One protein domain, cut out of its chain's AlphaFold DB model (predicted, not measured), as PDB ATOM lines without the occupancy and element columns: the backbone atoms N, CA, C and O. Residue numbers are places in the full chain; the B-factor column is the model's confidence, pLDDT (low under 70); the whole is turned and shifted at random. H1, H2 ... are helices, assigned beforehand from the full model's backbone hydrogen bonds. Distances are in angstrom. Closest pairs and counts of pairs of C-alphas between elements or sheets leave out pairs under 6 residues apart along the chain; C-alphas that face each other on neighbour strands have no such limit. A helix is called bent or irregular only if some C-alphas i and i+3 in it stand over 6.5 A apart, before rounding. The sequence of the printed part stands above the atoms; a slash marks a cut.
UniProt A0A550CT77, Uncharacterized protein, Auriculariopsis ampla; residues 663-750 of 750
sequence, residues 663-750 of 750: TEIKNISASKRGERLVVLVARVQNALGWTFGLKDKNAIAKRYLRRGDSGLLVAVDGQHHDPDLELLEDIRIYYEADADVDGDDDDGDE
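Overview. This is residues 663 to 750 of the 750 residues of an uncharacterized protein of Auriculariopsis ampla (UniProt A0A550CT77). One long helix, H1, reaches well beyond a small three-helix body: its residues 663 to 672 stick out as an arm, while residues further along it pack on two shorter helices, H2, which crosses it steeply, and H3, which runs back the opposite way. A long loop, residues 709 to 724, joins H2 to H3, and residues 736 to 750, of which 736 to 742 belong to H3, stick out as a second free stretch. The printed part has 88 residues with three named helices in the order H1, H2, H3 and no named strand; the class is all helix. It is only just compact, close to loose, with a radius of gyration of the C-alphas of 14.0 A, and elongated, spanning 45 by 28 by 23 A.

Along the chain. H1, the longest helix, holds residues 663 to 688 and measures 37.1 A from first to last C-alpha, beginning at C-alpha 663 at (296.162, 268.272, 332.845). H2 holds residues 694 to 708 and measures 20.5 A; it is irregular, with C-alphas 695 and 698 9.1 A apart. H3 holds residues 725 to 742 and measures 23.4 A, from C-alpha 725 at (328.406, 254.453, 331.287) to C-alpha 742 at (311.232, 265.068, 343.189). H3 is neither bent nor irregular, but only just: C-alphas 737 and 740 are 6.4 A apart. It has a kink of 37 degrees near residue 736.

Arrangement. H1 touches H2 with its residues 677 to 684 alone, the closest C-alphas being those of Val 681 and Ala 701, 6.1 A apart. These two helices run the same way at a steep tilt of 61 degrees. H1 touches H3 with its residues 680 to 684 alone, and H3 touches H1 with residues 727 to 731 alone; the closest C-alphas, those of Leu 680 and Ile 731, are 6.9 A apart. H1 and H3 run opposite ways at a shallow tilt of 33 degrees, only just short of steep. H3 touches H2 with residues 728 to 732 alone, the closest C-alphas being those of Leu 705 and Leu 728, 5.8 A apart. H2 and H3 run opposite ways at a steep tilt of 66 degrees. Every O i to N i+4 pair is within hydrogen-bond range in H1; in H2 it is 9 of 11 and in H3 12 of 14.

Size, cuts and confidence. The two C-alphas farthest apart are those of Thr 663 and Gln 719, at 45.7 A. Without the stretches that stand free, the body has 63 residues and spans 31 by 23 by 15 A. The printed part has no cut and ends at the chain's last residue, Glu 750. The link from H1 to H2 is tight, with 5 residues, and that from H2 to H3 is long, with 16. The mean pLDDT of the printed part is 81.7; residues 693 to 694 and 738 to 750 are under 70.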
ATOM      1  N   THR A 663     296.322 269.532 332.106       77.56
ATOM      2  CA  THR A 663     296.162 268.272 332.845       77.56
ATOM      3  C   THR A 663     296.332 267.050 331.938       77.56
ATOM      4  O   THR A 663     296.983 266.088 332.342       77.56
ATOM      5  N   GLU A 664     295.787 267.080 330.718       82.81
ATOM      6  CA  GLU A 664     295.975 266.019 329.719       82.81
ATOM      7  C   GLU A 664     297.422 265.950 329.243       82.81
ATOM      8  O   GLU A 664     297.993 264.862 329.255       82.81
ATOM      9  N   ILE A 665     298.038 267.088 328.897       84.88
ATOM     10  CA  ILE A 665     299.448 267.139 328.472       84.88
ATOM     11  C   ILE A 665     300.326 266.530 329.570       84.88
ATOM     12  O   ILE A 665     301.047 265.573 329.317       84.88
ATOM     13  N   LYS A 666     300.158 266.971 330.822       86.56
ATOM     14  CA  LYS A 666     300.856 266.407 331.985       86.56
ATOM     15  C   LYS A 666     300.615 264.903 332.181       86.56
ATOM     16  O   LYS A 666     301.518 264.200 332.633       86.56
ATOM     17  N   ASN A 667     299.415 264.392 331.902       86.81
ATOM     18  CA  ASN A 667     299.129 262.958 332.021       86.81
ATOM     19  C   ASN A 667     299.794 262.156 330.885       86.81
ATOM     20  O   ASN A 667     300.309 261.071 331.142       86.81
ATOM     21  N   ILE A 668     299.855 262.712 329.671       88.69
ATOM     22  CA  ILE A 668     300.587 262.145 328.529       88.69
ATOM     23  C   ILE A 668     302.092 262.124 328.824       88.69
ATOM     24  O   ILE A 668     302.708 261.066 328.717       88.69
ATOM     25  N   SER A 669     302.667 263.232 329.303       85.44
ATOM     26  CA  SER A 669     304.061 263.305 329.758       85.44
ATOM     27  C   SER A 669     304.369 262.271 330.835       85.44
ATOM     28  O   SER A 669     305.388 261.590 330.770       85.44
ATOM     29  N   ALA A 670     303.478 262.108 331.819       85.44
ATOM     30  CA  ALA A 670     303.635 261.099 332.864       85.44
ATOM     31  C   ALA A 670     303.607 259.660 332.311       85.44
ATOM     32  O   ALA A 670     304.357 258.821 332.809       85.44
ATOM     33  N   SER A 671     302.814 259.381 331.264       90.06
ATOM     34  CA  SER A 671     302.835 258.090 330.557       90.06
ATOM     35  C   SER A 671     304.149 257.895 329.797       90.06
ATOM     36  O   SER A 671     304.897 256.975 330.124       90.06
ATOM     37  N   LYS A 672     304.515 258.835 328.906       88.88
ATOM     38  CA  LYS A 672     305.784 258.830 328.148       88.88
ATOM     39  C   LYS A 672     307.001 258.643 329.073       88.88
ATOM     40  O   LYS A 672     307.927 257.897 328.757       88.88
ATOM     41  N   ARG A 673     307.005 259.286 330.249       86.25
ATOM     42  CA  ARG A 673     308.036 259.135 331.298       86.25
ATOM     43  C   ARG A 673     307.994 257.759 331.967       86.25
ATOM     44  O   ARG A 673     309.035 257.118 332.087       86.25
ATOM     45  N   GLY A 674     306.811 257.272 332.344       90.38
ATOM     46  CA  GLY A 674     306.625 255.930 332.902       90.38
ATOM     47  C   GLY A 674     307.076 254.815 331.954       90.38
ATOM     48  O   GLY A 674     307.675 253.842 332.409       90.38
ATOM     49  N   GLU A 675     306.845 254.985 330.650       92.56
ATOM     50  CA  GLU A 675     307.301 254.119 329.556       92.56
ATOM     51  C   GLU A 675     308.831 254.148 329.412       92.56
ATOM     52  O   GLU A 675     309.464 253.092 329.493       92.56
ATOM     53  N   ARG A 676     309.445 255.340 329.315       91.06
ATOM     54  CA  ARG A 676     310.915 255.507 329.320       91.06
ATOM     55  C   ARG A 676     311.558 254.836 330.536       91.06
ATOM     56  O   ARG A 676     312.533 254.105 330.388       91.06
ATOM     57  N   LEU A 677     310.976 254.995 331.726       92.81
ATOM     58  CA  LEU A 677     311.458 254.345 332.946       92.81
ATOM     59  C   LEU A 677     311.353 252.807 332.887       92.81
ATOM     60  O   LEU A 677     312.187 252.129 333.485       92.81
ATOM     61  N   VAL A 678     310.387 252.226 332.157       93.62
ATOM     62  CA  VAL A 678     310.369 250.766 331.915       93.62
ATOM     63  C   VAL A 678     311.562 250.347 331.063       93.62
ATOM     64  O   VAL A 678     312.225 249.375 331.410       93.62
ATOM     65  N   VAL A 679     311.862 251.087 329.990       94.50
ATOM     66  CA  VAL A 679     312.994 250.793 329.093       94.50
ATOM     67  C   VAL A 679     314.328 250.904 329.837       94.50
ATOM     68  O   VAL A 679     315.150 249.993 329.752       94.50
ATOM     69  N   LEU A 680     314.520 251.956 330.641       94.62
ATOM     70  CA  LEU A 680     315.721 252.119 331.471       94.62
ATOM     71  C   LEU A 680     315.862 251.003 332.513       94.62
ATOM     72  O   LEU A 680     316.952 250.466 332.699       94.62
ATOM     73  N   VAL A 681     314.766 250.598 333.163       94.00
ATOM     74  CA  VAL A 681     314.798 249.457 334.089       94.00
ATOM     75  C   VAL A 681     315.095 248.152 333.351       94.00
ATOM     76  O   VAL A 681     315.891 247.373 333.858       94.00
ATOM     77  N   ALA A 682     314.563 247.927 332.148       94.19
ATOM     78  CA  ALA A 682     314.905 246.757 331.340       94.19
ATOM     79  C   ALA A 682     316.396 246.741 330.941       94.19
ATOM     80  O   ALA A 682     317.044 245.701 331.074       94.19
ATOM     81  N   ARG A 683     316.983 247.892 330.559       94.94
ATOM     82  CA  ARG A 683     318.443 248.024 330.366       94.94
ATOM     83  C   ARG A 683     319.211 247.646 331.642       94.94
ATOM     84  O   ARG A 683     320.135 246.846 331.564       94.94
ATOM     85  N   VAL A 684     318.799 248.138 332.819       92.88
ATOM     86  CA  VAL A 684     319.416 247.798 334.124       92.88
ATOM     87  C   VAL A 684     319.306 246.310 334.463       92.88
ATOM     88  O   VAL A 684     320.263 245.726 334.972       92.88
ATOM     89  N   GLN A 685     318.152 245.693 334.202       92.38
ATOM     90  CA  GLN A 685     317.935 244.265 334.438       92.38
ATOM     91  C   GLN A 685     318.857 243.426 333.544       92.38
ATOM     92  O   GLN A 685     319.540 242.541 334.052       92.38
ATOM     93  N   ASN A 686     318.964 243.764 332.256       92.62
ATOM     94  CA  ASN A 686     319.876 243.098 331.326       92.62
ATOM     95  C   ASN A 686     321.351 243.296 331.719       92.62
ATOM     96  O   ASN A 686     322.097 242.325 331.793       92.62
ATOM     97  N   ALA A 687     321.763 244.528 332.046       90.19
ATOM     98  CA  ALA A 687     323.152 244.881 332.364       90.19
ATOM     99  C   ALA A 687     323.708 244.237 333.653       90.19
ATOM    100  O   ALA A 687     324.920 244.228 333.851       90.19
ATOM    101  N   LEU A 688     322.845 243.714 334.534       88.88
ATOM    102  CA  LEU A 688     323.228 243.017 335.775       88.88
ATOM    103  C   LEU A 688     322.725 241.562 335.847       88.88
ATOM    104  O   LEU A 688     322.918 240.895 336.866       88.88
ATOM    105  N   GLY A 689     321.994 241.092 334.830       90.25
ATOM    106  CA  GLY A 689     321.181 239.867 334.880       90.25
ATOM    107  C   GLY A 689     320.043 239.889 335.922       90.25
ATOM    108  O   GLY A 689     319.420 238.862 336.183       90.25
ATOM    109  N   TRP A 690     319.790 241.030 336.571       84.88
ATOM    110  CA  TRP A 690     318.957 241.159 337.771       84.88
ATOM    111  C   TRP A 690     317.448 241.106 337.456       84.88
ATOM    112  O   TRP A 690     316.837 242.108 337.094       84.88
ATOM    113  N   THR A 691     316.799 239.961 337.684       82.25
ATOM    114  CA  THR A 691     315.351 239.756 337.473       82.25
ATOM    115  C   THR A 691     314.480 240.298 338.620       82.25
ATOM    116  O   THR A 691     313.913 239.562 339.426       82.25
ATOM    117  N   PHE A 692     314.328 241.623 338.699       76.06
ATOM    118  CA  PHE A 692     313.412 242.242 339.669       76.06
ATOM    119  C   PHE A 692     311.937 242.195 339.255       76.06
ATOM    120  O   PHE A 692     311.576 242.513 338.122       76.06
ATOM    121  N   GLY A 693     311.058 241.964 340.233       69.31
ATOM    122  CA  GLY A 693     309.644 242.308 340.097       69.31
ATOM    123  C   GLY A 693     309.465 243.823 339.940       69.31
ATOM    124  O   GLY A 693     309.974 244.599 340.748       69.31
ATOM    125  N   LEU A 694     308.696 244.246 338.932       65.81
ATOM    126  CA  LEU A 694     308.521 245.644 338.490       65.81
ATOM    127  C   LEU A 694     307.800 246.586 339.487       65.81
ATOM    128  O   LEU A 694     307.325 247.648 339.084       65.81
ATOM    129  N   LYS A 695     307.686 246.216 340.772       75.38
ATOM    130  CA  LYS A 695     306.939 246.973 341.791       75.38
ATOM    131  C   LYS A 695     307.563 248.324 342.142       75.38
ATOM    132  O   LYS A 695     306.816 249.223 342.503       75.38
ATOM    133  N   ASP A 696     308.881 248.478 342.007       85.56
ATOM    134  CA  ASP A 696     309.549 249.766 342.223       85.56
ATOM    135  C   ASP A 696     310.653 250.033 341.188       85.56
ATOM    136  O   ASP A 696     311.852 249.846 341.409       85.56
ATOM    137  N   LYS A 697     310.208 250.480 340.011       89.69
ATOM    138  CA  LYS A 697     311.070 250.879 338.891       89.69
ATOM    139  C   LYS A 697     312.012 252.034 339.266       89.69
ATOM    140  O   LYS A 697     313.176 252.033 338.864       89.69
ATOM    141  N   ASN A 698     311.532 252.986 340.070       88.31
ATOM    142  CA  ASN A 698     312.312 254.148 340.494       88.31
ATOM    143  C   ASN A 698     313.442 253.741 341.446       88.31
ATOM    144  O   ASN A 698     314.588 254.139 341.234       88.31
ATOM    145  N   ALA A 699     313.171 252.902 342.451       87.38
ATOM    146  CA  ALA A 699     314.218 252.406 343.339       87.38
ATOM    147  C   ALA A 699     315.274 251.592 342.586       87.38
ATOM    148  O   ALA A 699     316.454 251.751 342.893       87.38
ATOM    149  N   ILE A 700     314.899 250.783 341.584       87.75
ATOM    150  CA  ILE A 700     315.860 250.037 340.749       87.75
ATOM    151  C   ILE A 700     316.807 251.002 340.019       87.75
ATOM    152  O   ILE A 700     318.021 250.919 340.214       87.75
ATOM    153  N   ALA A 701     316.280 251.963 339.254       90.50
ATOM    154  CA  ALA A 701     317.107 252.905 338.496       90.50
ATOM    155  C   ALA A 701     317.933 253.833 339.415       90.50
ATOM    156  O   ALA A 701     319.149 253.949 339.245       90.50
ATOM    157  N   LYS A 702     317.336 254.400 340.479       91.00
ATOM    158  CA  LYS A 702     318.077 255.188 341.489       91.00
ATOM    159  C   LYS A 702     319.124 254.338 342.226       91.00
ATOM    160  O   LYS A 702     320.113 254.880 342.716       91.00
ATOM    161  N   ARG A 703     318.941 253.018 342.375       88.00
ATOM    162  CA  ARG A 703     319.943 252.107 342.971       88.00
ATOM    163  C   ARG A 703     321.079 251.803 341.997       88.00
ATOM    164  O   ARG A 703     322.216 251.779 342.459       88.00
ATOM    165  N   TYR A 704     320.795 251.631 340.702       91.88
ATOM    166  CA  TYR A 704     321.821 251.475 339.666       91.88
ATOM    167  C   TYR A 704     322.740 252.699 339.631       91.88
ATOM    168  O   TYR A 704     323.931 252.552 339.890       91.88
ATOM    169  N   LEU A 705     322.174 253.904 339.476       91.88
ATOM    170  CA  LEU A 705     322.914 255.173 339.459       91.88
ATOM    171  C   LEU A 705     323.859 255.305 340.668       91.88
ATOM    172  O   LEU A 705     325.076 255.374 340.518       91.88
ATOM    173  N   ARG A 706     323.314 255.189 341.890       90.38
ATOM    174  CA  ARG A 706     324.087 255.281 343.148       90.38
ATOM    175  C   ARG A 706     325.174 254.201 343.298       90.38
ATOM    176  O   ARG A 706     326.121 254.404 344.062       90.38
ATOM    177  N   ARG A 707     325.045 253.044 342.636       89.44
ATOM    178  CA  ARG A 707     326.043 251.958 342.670       89.44
ATOM    179  C   ARG A 707     327.082 252.064 341.556       89.44
ATOM    180  O   ARG A 707     328.245 251.790 341.836       89.44
ATOM    181  N   GLY A 708     326.711 252.529 340.368       88.44
ATOM    182  CA  GLY A 708     327.652 252.840 339.292       88.44
ATOM    183  C   GLY A 708     328.545 254.033 339.639       88.44
ATOM    184  O   GLY A 708     329.763 253.890 339.622       88.44
ATOM    185  N   ASP A 709     327.967 255.141 340.127       87.69
ATOM    186  CA  ASP A 709     328.704 256.326 340.620       87.69
ATOM    187  C   ASP A 709     329.723 255.998 341.738       87.69
ATOM    188  O   ASP A 709     330.632 256.782 342.024       87.69
ATOM    189  N   SER A 710     329.564 254.855 342.419       89.31
ATOM    190  CA  SER A 710     330.476 254.390 343.470       89.31
ATOM    191  C   SER A 710     331.405 253.242 343.058       89.31
ATOM    192  O   SER A 710     332.267 252.888 343.862       89.31
ATOM    193  N   GLY A 711     331.281 252.694 341.842       87.75
ATOM    194  CA  GLY A 711     332.040 251.517 341.393       87.75
ATOM    195  C   GLY A 711     331.703 250.246 342.185       87.75
ATOM    196  O   GLY A 711     332.580 249.435 342.460       87.75
ATOM    197  N   LEU A 712     330.452 250.117 342.642       87.31
ATOM    198  CA  LEU A 712     329.975 249.054 343.538       87.31
ATOM    199  C   LEU A 712     328.710 248.363 342.999       87.31
ATOM    200  O   LEU A 712     327.826 247.975 343.781       87.31
ATOM    201  N   LEU A 713     328.614 248.237 341.674       87.88
ATOM    202  CA  LEU A 713     327.693 247.312 341.021       87.88
ATOM    203  C   LEU A 713     328.181 245.870 341.220       87.88
ATOM    204  O   LEU A 713     329.377 245.607 341.362       87.88
ATOM    205  N   VAL A 714     327.218 244.956 341.298       82.56
ATOM    206  CA  VAL A 714     327.405 243.511 341.472       82.56
ATOM    207  C   VAL A 714     326.266 242.843 340.702       82.56
ATOM    208  O   VAL A 714     325.122 243.260 340.883       82.56
ATOM    209  N   ALA A 715     326.554 241.872 339.837       84.44
ATOM    210  CA  ALA A 715     325.540 241.150 339.055       84.44
ATOM    211  C   ALA A 715     324.914 239.980 339.857       84.44
ATOM    212  O   ALA A 715     325.127 239.873 341.067       84.44
ATOM    213  N   VAL A 716     324.063 239.138 339.244       84.75
ATOM    214  CA  VAL A 716     323.459 237.965 339.940       84.75
ATOM    215  C   VAL A 716     324.526 236.992 340.445       84.75
ATOM    216  O   VAL A 716     324.397 236.442 341.536       84.75
ATOM    217  N   ASP A 717     325.573 236.787 339.651       84.56
ATOM    218  CA  ASP A 717     326.664 235.838 339.890       84.56
ATOM    219  C   ASP A 717     327.635 236.270 341.007       84.56
ATOM    220  O   ASP A 717     328.549 235.527 341.360       84.56
ATOM    221  N   GLY A 718     327.442 237.464 341.575       84.94
ATOM    222  CA  GLY A 718     328.313 238.040 342.594       84.94
ATOM    223  C   GLY A 718     329.564 238.731 342.046       84.94
ATOM    224  O   GLY A 718     330.336 239.263 342.845       84.94
ATOM    225  N   GLN A 719     329.772 238.778 340.725       88.12
ATOM    226  CA  GLN A 719     330.902 239.496 340.137       88.12
ATOM    227  C   GLN A 719     330.669 241.007 340.125       88.12
ATOM    228  O   GLN A 719     329.546 241.500 339.979       88.12
ATOM    229  N   HIS A 720     331.763 241.757 340.262       87.75
ATOM    230  CA  HIS A 720     331.761 243.196 340.037       87.75
ATOM    231  C   HIS A 720     331.690 243.479 338.538       87.75
ATOM    232  O   HIS A 720     332.645 243.224 337.811       87.75
ATOM    233  N   HIS A 721     330.564 244.033 338.101       85.44
ATOM    234  CA  HIS A 721     330.433 244.621 336.776       85.44
ATOM    235  C   HIS A 721     330.906 246.074 336.801       85.44
ATOM    236  O   HIS A 721     330.480 246.852 337.664       85.44
ATOM    237  N   ASP A 722     331.720 246.451 335.817       90.12
ATOM    238  CA  ASP A 722     331.876 247.858 335.462       90.12
ATOM    239  C   ASP A 722     330.513 248.424 335.013       90.12
ATOM    240  O   ASP A 722     329.722 247.714 334.381       90.12
ATOM    241  N   PRO A 723     330.185 249.679 335.364       90.12
ATOM    242  CA  PRO A 723     328.940 250.296 334.931       90.12
ATOM    243  C   PRO A 723     328.895 250.478 333.412       90.12
ATOM    244  O   PRO A 723     329.853 250.967 332.814       90.12
ATOM    245  N   ASP A 724     327.733 250.204 332.816       94.12
ATOM    246  CA  ASP A 724     327.389 250.759 331.508       94.12
ATOM    247  C   ASP A 724     327.290 252.285 331.687       94.12
ATOM    248  O   ASP A 724     326.384 252.797 332.353       94.12
ATOM    249  N   LEU A 725     328.291 253.000 331.167       93.75
ATOM    250  CA  LEU A 725     328.406 254.453 331.287       93.75
ATOM    251  C   LEU A 725     327.323 255.180 330.481       93.75
ATOM    252  O   LEU A 725     326.894 256.253 330.894       93.75
ATOM    253  N   GLU A 726     326.855 254.587 329.379       94.38
ATOM    254  CA  GLU A 726     325.743 255.120 328.590       94.38
ATOM    255  C   GLU A 726     324.442 254.985 329.384       94.38
ATOM    256  O   GLU A 726     323.722 255.961 329.552       94.38
ATOM    257  N   LEU A 727     324.186 253.817 329.984       94.38
ATOM    258  CA  LEU A 727     323.024 253.603 330.853       94.38
ATOM    259  C   LEU A 727     323.065 254.447 332.138       94.38
ATOM    260  O   LEU A 727     322.016 254.877 332.620       94.38
ATOM    261  N   LEU A 728     324.247 254.699 332.714       92.88
ATOM    262  CA  LEU A 728     324.370 255.656 333.817       92.88
ATOM    263  C   LEU A 728     323.994 257.070 333.380       92.88
ATOM    264  O   LEU A 728     323.302 257.748 334.139       92.88
ATOM    265  N   GLU A 729     324.422 257.505 332.195       92.44
ATOM    266  CA  GLU A 729     324.112 258.843 331.695       92.44
ATOM    267  C   GLU A 729     322.648 258.961 331.251       92.44
ATOM    268  O   GLU A 729     322.001 259.931 331.614       92.44
ATOM    269  N   ASP A 730     322.066 257.944 330.611       91.69
ATOM    270  CA  ASP A 730     320.625 257.832 330.332       91.69
ATOM    271  C   ASP A 730     319.788 257.986 331.617       91.69
ATOM    272  O   ASP A 730     318.826 258.756 331.679       91.69
ATOM    273  N   ILE A 731     320.162 257.253 332.675       92.31
ATOM    274  CA  ILE A 731     319.489 257.312 333.978       92.31
ATOM    275  C   ILE A 731     319.755 258.655 334.669       92.31
ATOM    276  O   ILE A 731     318.873 259.155 335.368       92.31
ATOM    277  N   ARG A 732     320.930 259.265 334.470       90.81
ATOM    278  CA  ARG A 732     321.227 260.613 334.964       90.81
ATOM    279  C   ARG A 732     320.388 261.657 334.237       90.81
ATOM    280  O   ARG A 732     319.729 262.416 334.921       90.81
ATOM    281  N   ILE A 733     320.311 261.650 332.910       86.25
ATOM    282  CA  ILE A 733     319.482 262.558 332.102       86.25
ATOM    283  C   ILE A 733     318.004 262.417 332.491       86.25
ATOM    284  O   ILE A 733     317.329 263.423 332.718       86.25
ATOM    285  N   TYR A 734     317.514 261.182 332.662       89.06
ATOM    286  CA  TYR A 734     316.180 260.922 333.209       89.06
ATOM    287  C   TYR A 734     316.007 261.565 334.599       89.06
ATOM    288  O   TYR A 734     315.022 262.261 334.838       89.06
ATOM    289  N   TYR A 735     316.968 261.385 335.513       86.50
ATOM    290  CA  TYR A 735     316.896 261.957 336.862       86.50
ATOM    291  C   TYR A 735     317.377 263.403 337.007       86.50
ATOM    292  O   TYR A 735     317.181 263.966 338.072       86.50
ATOM    293  N   GLU A 736     317.922 264.055 335.987       80.44
ATOM    294  CA  GLU A 736     318.208 265.496 335.980       80.44
ATOM    295  C   GLU A 736     317.013 266.272 335.422       80.44
ATOM    296  O   GLU A 736     316.693 267.348 335.927       80.44
ATOM    297  N   ALA A 737     316.243 265.660 334.516       71.00
ATOM    298  CA  ALA A 737     314.866 266.073 334.266       71.00
ATOM    299  C   ALA A 737     313.965 265.921 335.518       71.00
ATOM    300  O   ALA A 737     312.988 266.660 335.642       71.00
ATOM    301  N   ASP A 738     314.297 265.031 336.468       65.38
ATOM    302  CA  ASP A 738     313.434 264.717 337.627       65.38
ATOM    303  C   ASP A 738     313.964 265.168 338.997       65.38
ATOM    304  O   ASP A 738     313.170 265.302 339.924       65.38
ATOM    305  N   ALA A 739     315.249 265.483 339.169       53.59
ATOM    306  CA  ALA A 739     315.797 266.015 340.430       53.59
ATOM    307  C   ALA A 739     315.168 267.369 340.777       53.59
ATOM    308  O   ALA A 739     314.921 267.689 341.940       53.59
ATOM    309  N   ASP A 740     314.850 268.118 339.725       50.09
ATOM    310  CA  ASP A 740     314.056 269.333 339.737       50.09
ATOM    311  C   ASP A 740     312.639 269.087 340.309       50.09
ATOM    312  O   ASP A 740     312.092 269.934 341.014       50.09
ATOM    313  N   VAL A 741     312.053 267.919 340.023       50.25
ATOM    314  CA  VAL A 741     310.646 267.548 340.263       50.25
ATOM    315  C   VAL A 741     310.437 266.847 341.615       50.25
ATOM    316  O   VAL A 741     309.502 267.200 342.333       50.25
ATOM    317  N   ASP A 742     311.312 265.903 341.976       49.31
ATOM    318  CA  ASP A 742     311.232 265.068 343.189       49.31
ATOM    319  C   ASP A 742     311.792 265.752 344.457       49.31
ATOM    320  O   ASP A 742     311.494 265.332 345.576       49.31
ATOM    321  N   GLY A 743     312.644 266.774 344.304       45.81
ATOM    322  CA  GLY A 743     313.621 267.216 345.316       45.81
ATOM    323  C   GLY A 743     313.107 267.831 346.630       45.81
ATOM    324  O   GLY A 743     313.904 268.409 347.365       45.81
ATOM    325  N   ASP A 744     311.808 267.752 346.923       46.09
ATOM    326  CA  ASP A 744     311.156 268.444 348.048       46.09
ATOM    327  C   ASP A 744     310.044 267.591 348.715       46.09
ATOM    328  O   ASP A 744     309.236 268.133 349.471       46.09
ATOM    329  N   ASP A 745     309.927 266.291 348.394       47.72
ATOM    330  CA  ASP A 745     309.038 265.324 349.088       47.72
ATOM    331  C   ASP A 745     309.788 264.407 350.088       47.72
ATOM    332  O   ASP A 745     309.156 263.761 350.921       47.72
ATOM    333  N   ASP A 746     311.126 264.413 350.084       44.12
ATOM    334  CA  ASP A 746     312.007 263.643 350.989       44.12
ATOM    335  C   ASP A 746     312.162 264.320 352.381       44.12
ATOM    336  O   ASP A 746     313.254 264.429 352.942       44.12
ATOM    337  N   ASP A 747     311.059 264.845 352.941       41.22
ATOM    338  CA  ASP A 747     311.022 265.591 354.222       41.22
ATOM    339  C   ASP A 747     310.945 264.648 355.465       41.22
ATOM    340  O   ASP A 747     310.572 265.071 356.560       41.22
ATOM    341  N   GLY A 748     311.397 263.388 355.322       40.16
ATOM    342  CA  GLY A 748     312.065 262.643 356.405       40.16
ATOM    343  C   GLY A 748     311.284 261.613 357.240       40.16
ATOM    344  O   GLY A 748     311.570 261.531 358.437       40.16
ATOM    345  N   ASP A 749     310.390 260.818 356.638       34.09
ATOM    346  CA  ASP A 749     309.663 259.698 357.289       34.09
ATOM    347  C   ASP A 749     310.080 258.275 356.787       34.09
ATOM    348  O   ASP A 749     309.330 257.314 356.971       34.09
ATOM    349  N   GLU A 750     311.285 258.115 356.204       34.41
ATOM    350  CA  GLU A 750     311.973 256.814 355.955       34.41
ATOM    351  C   GLU A 750     313.245 256.627 356.822       34.41
ATOM    352  O   GLU A 750     314.032 257.595 356.972       34.41
TER     353      GLU A 750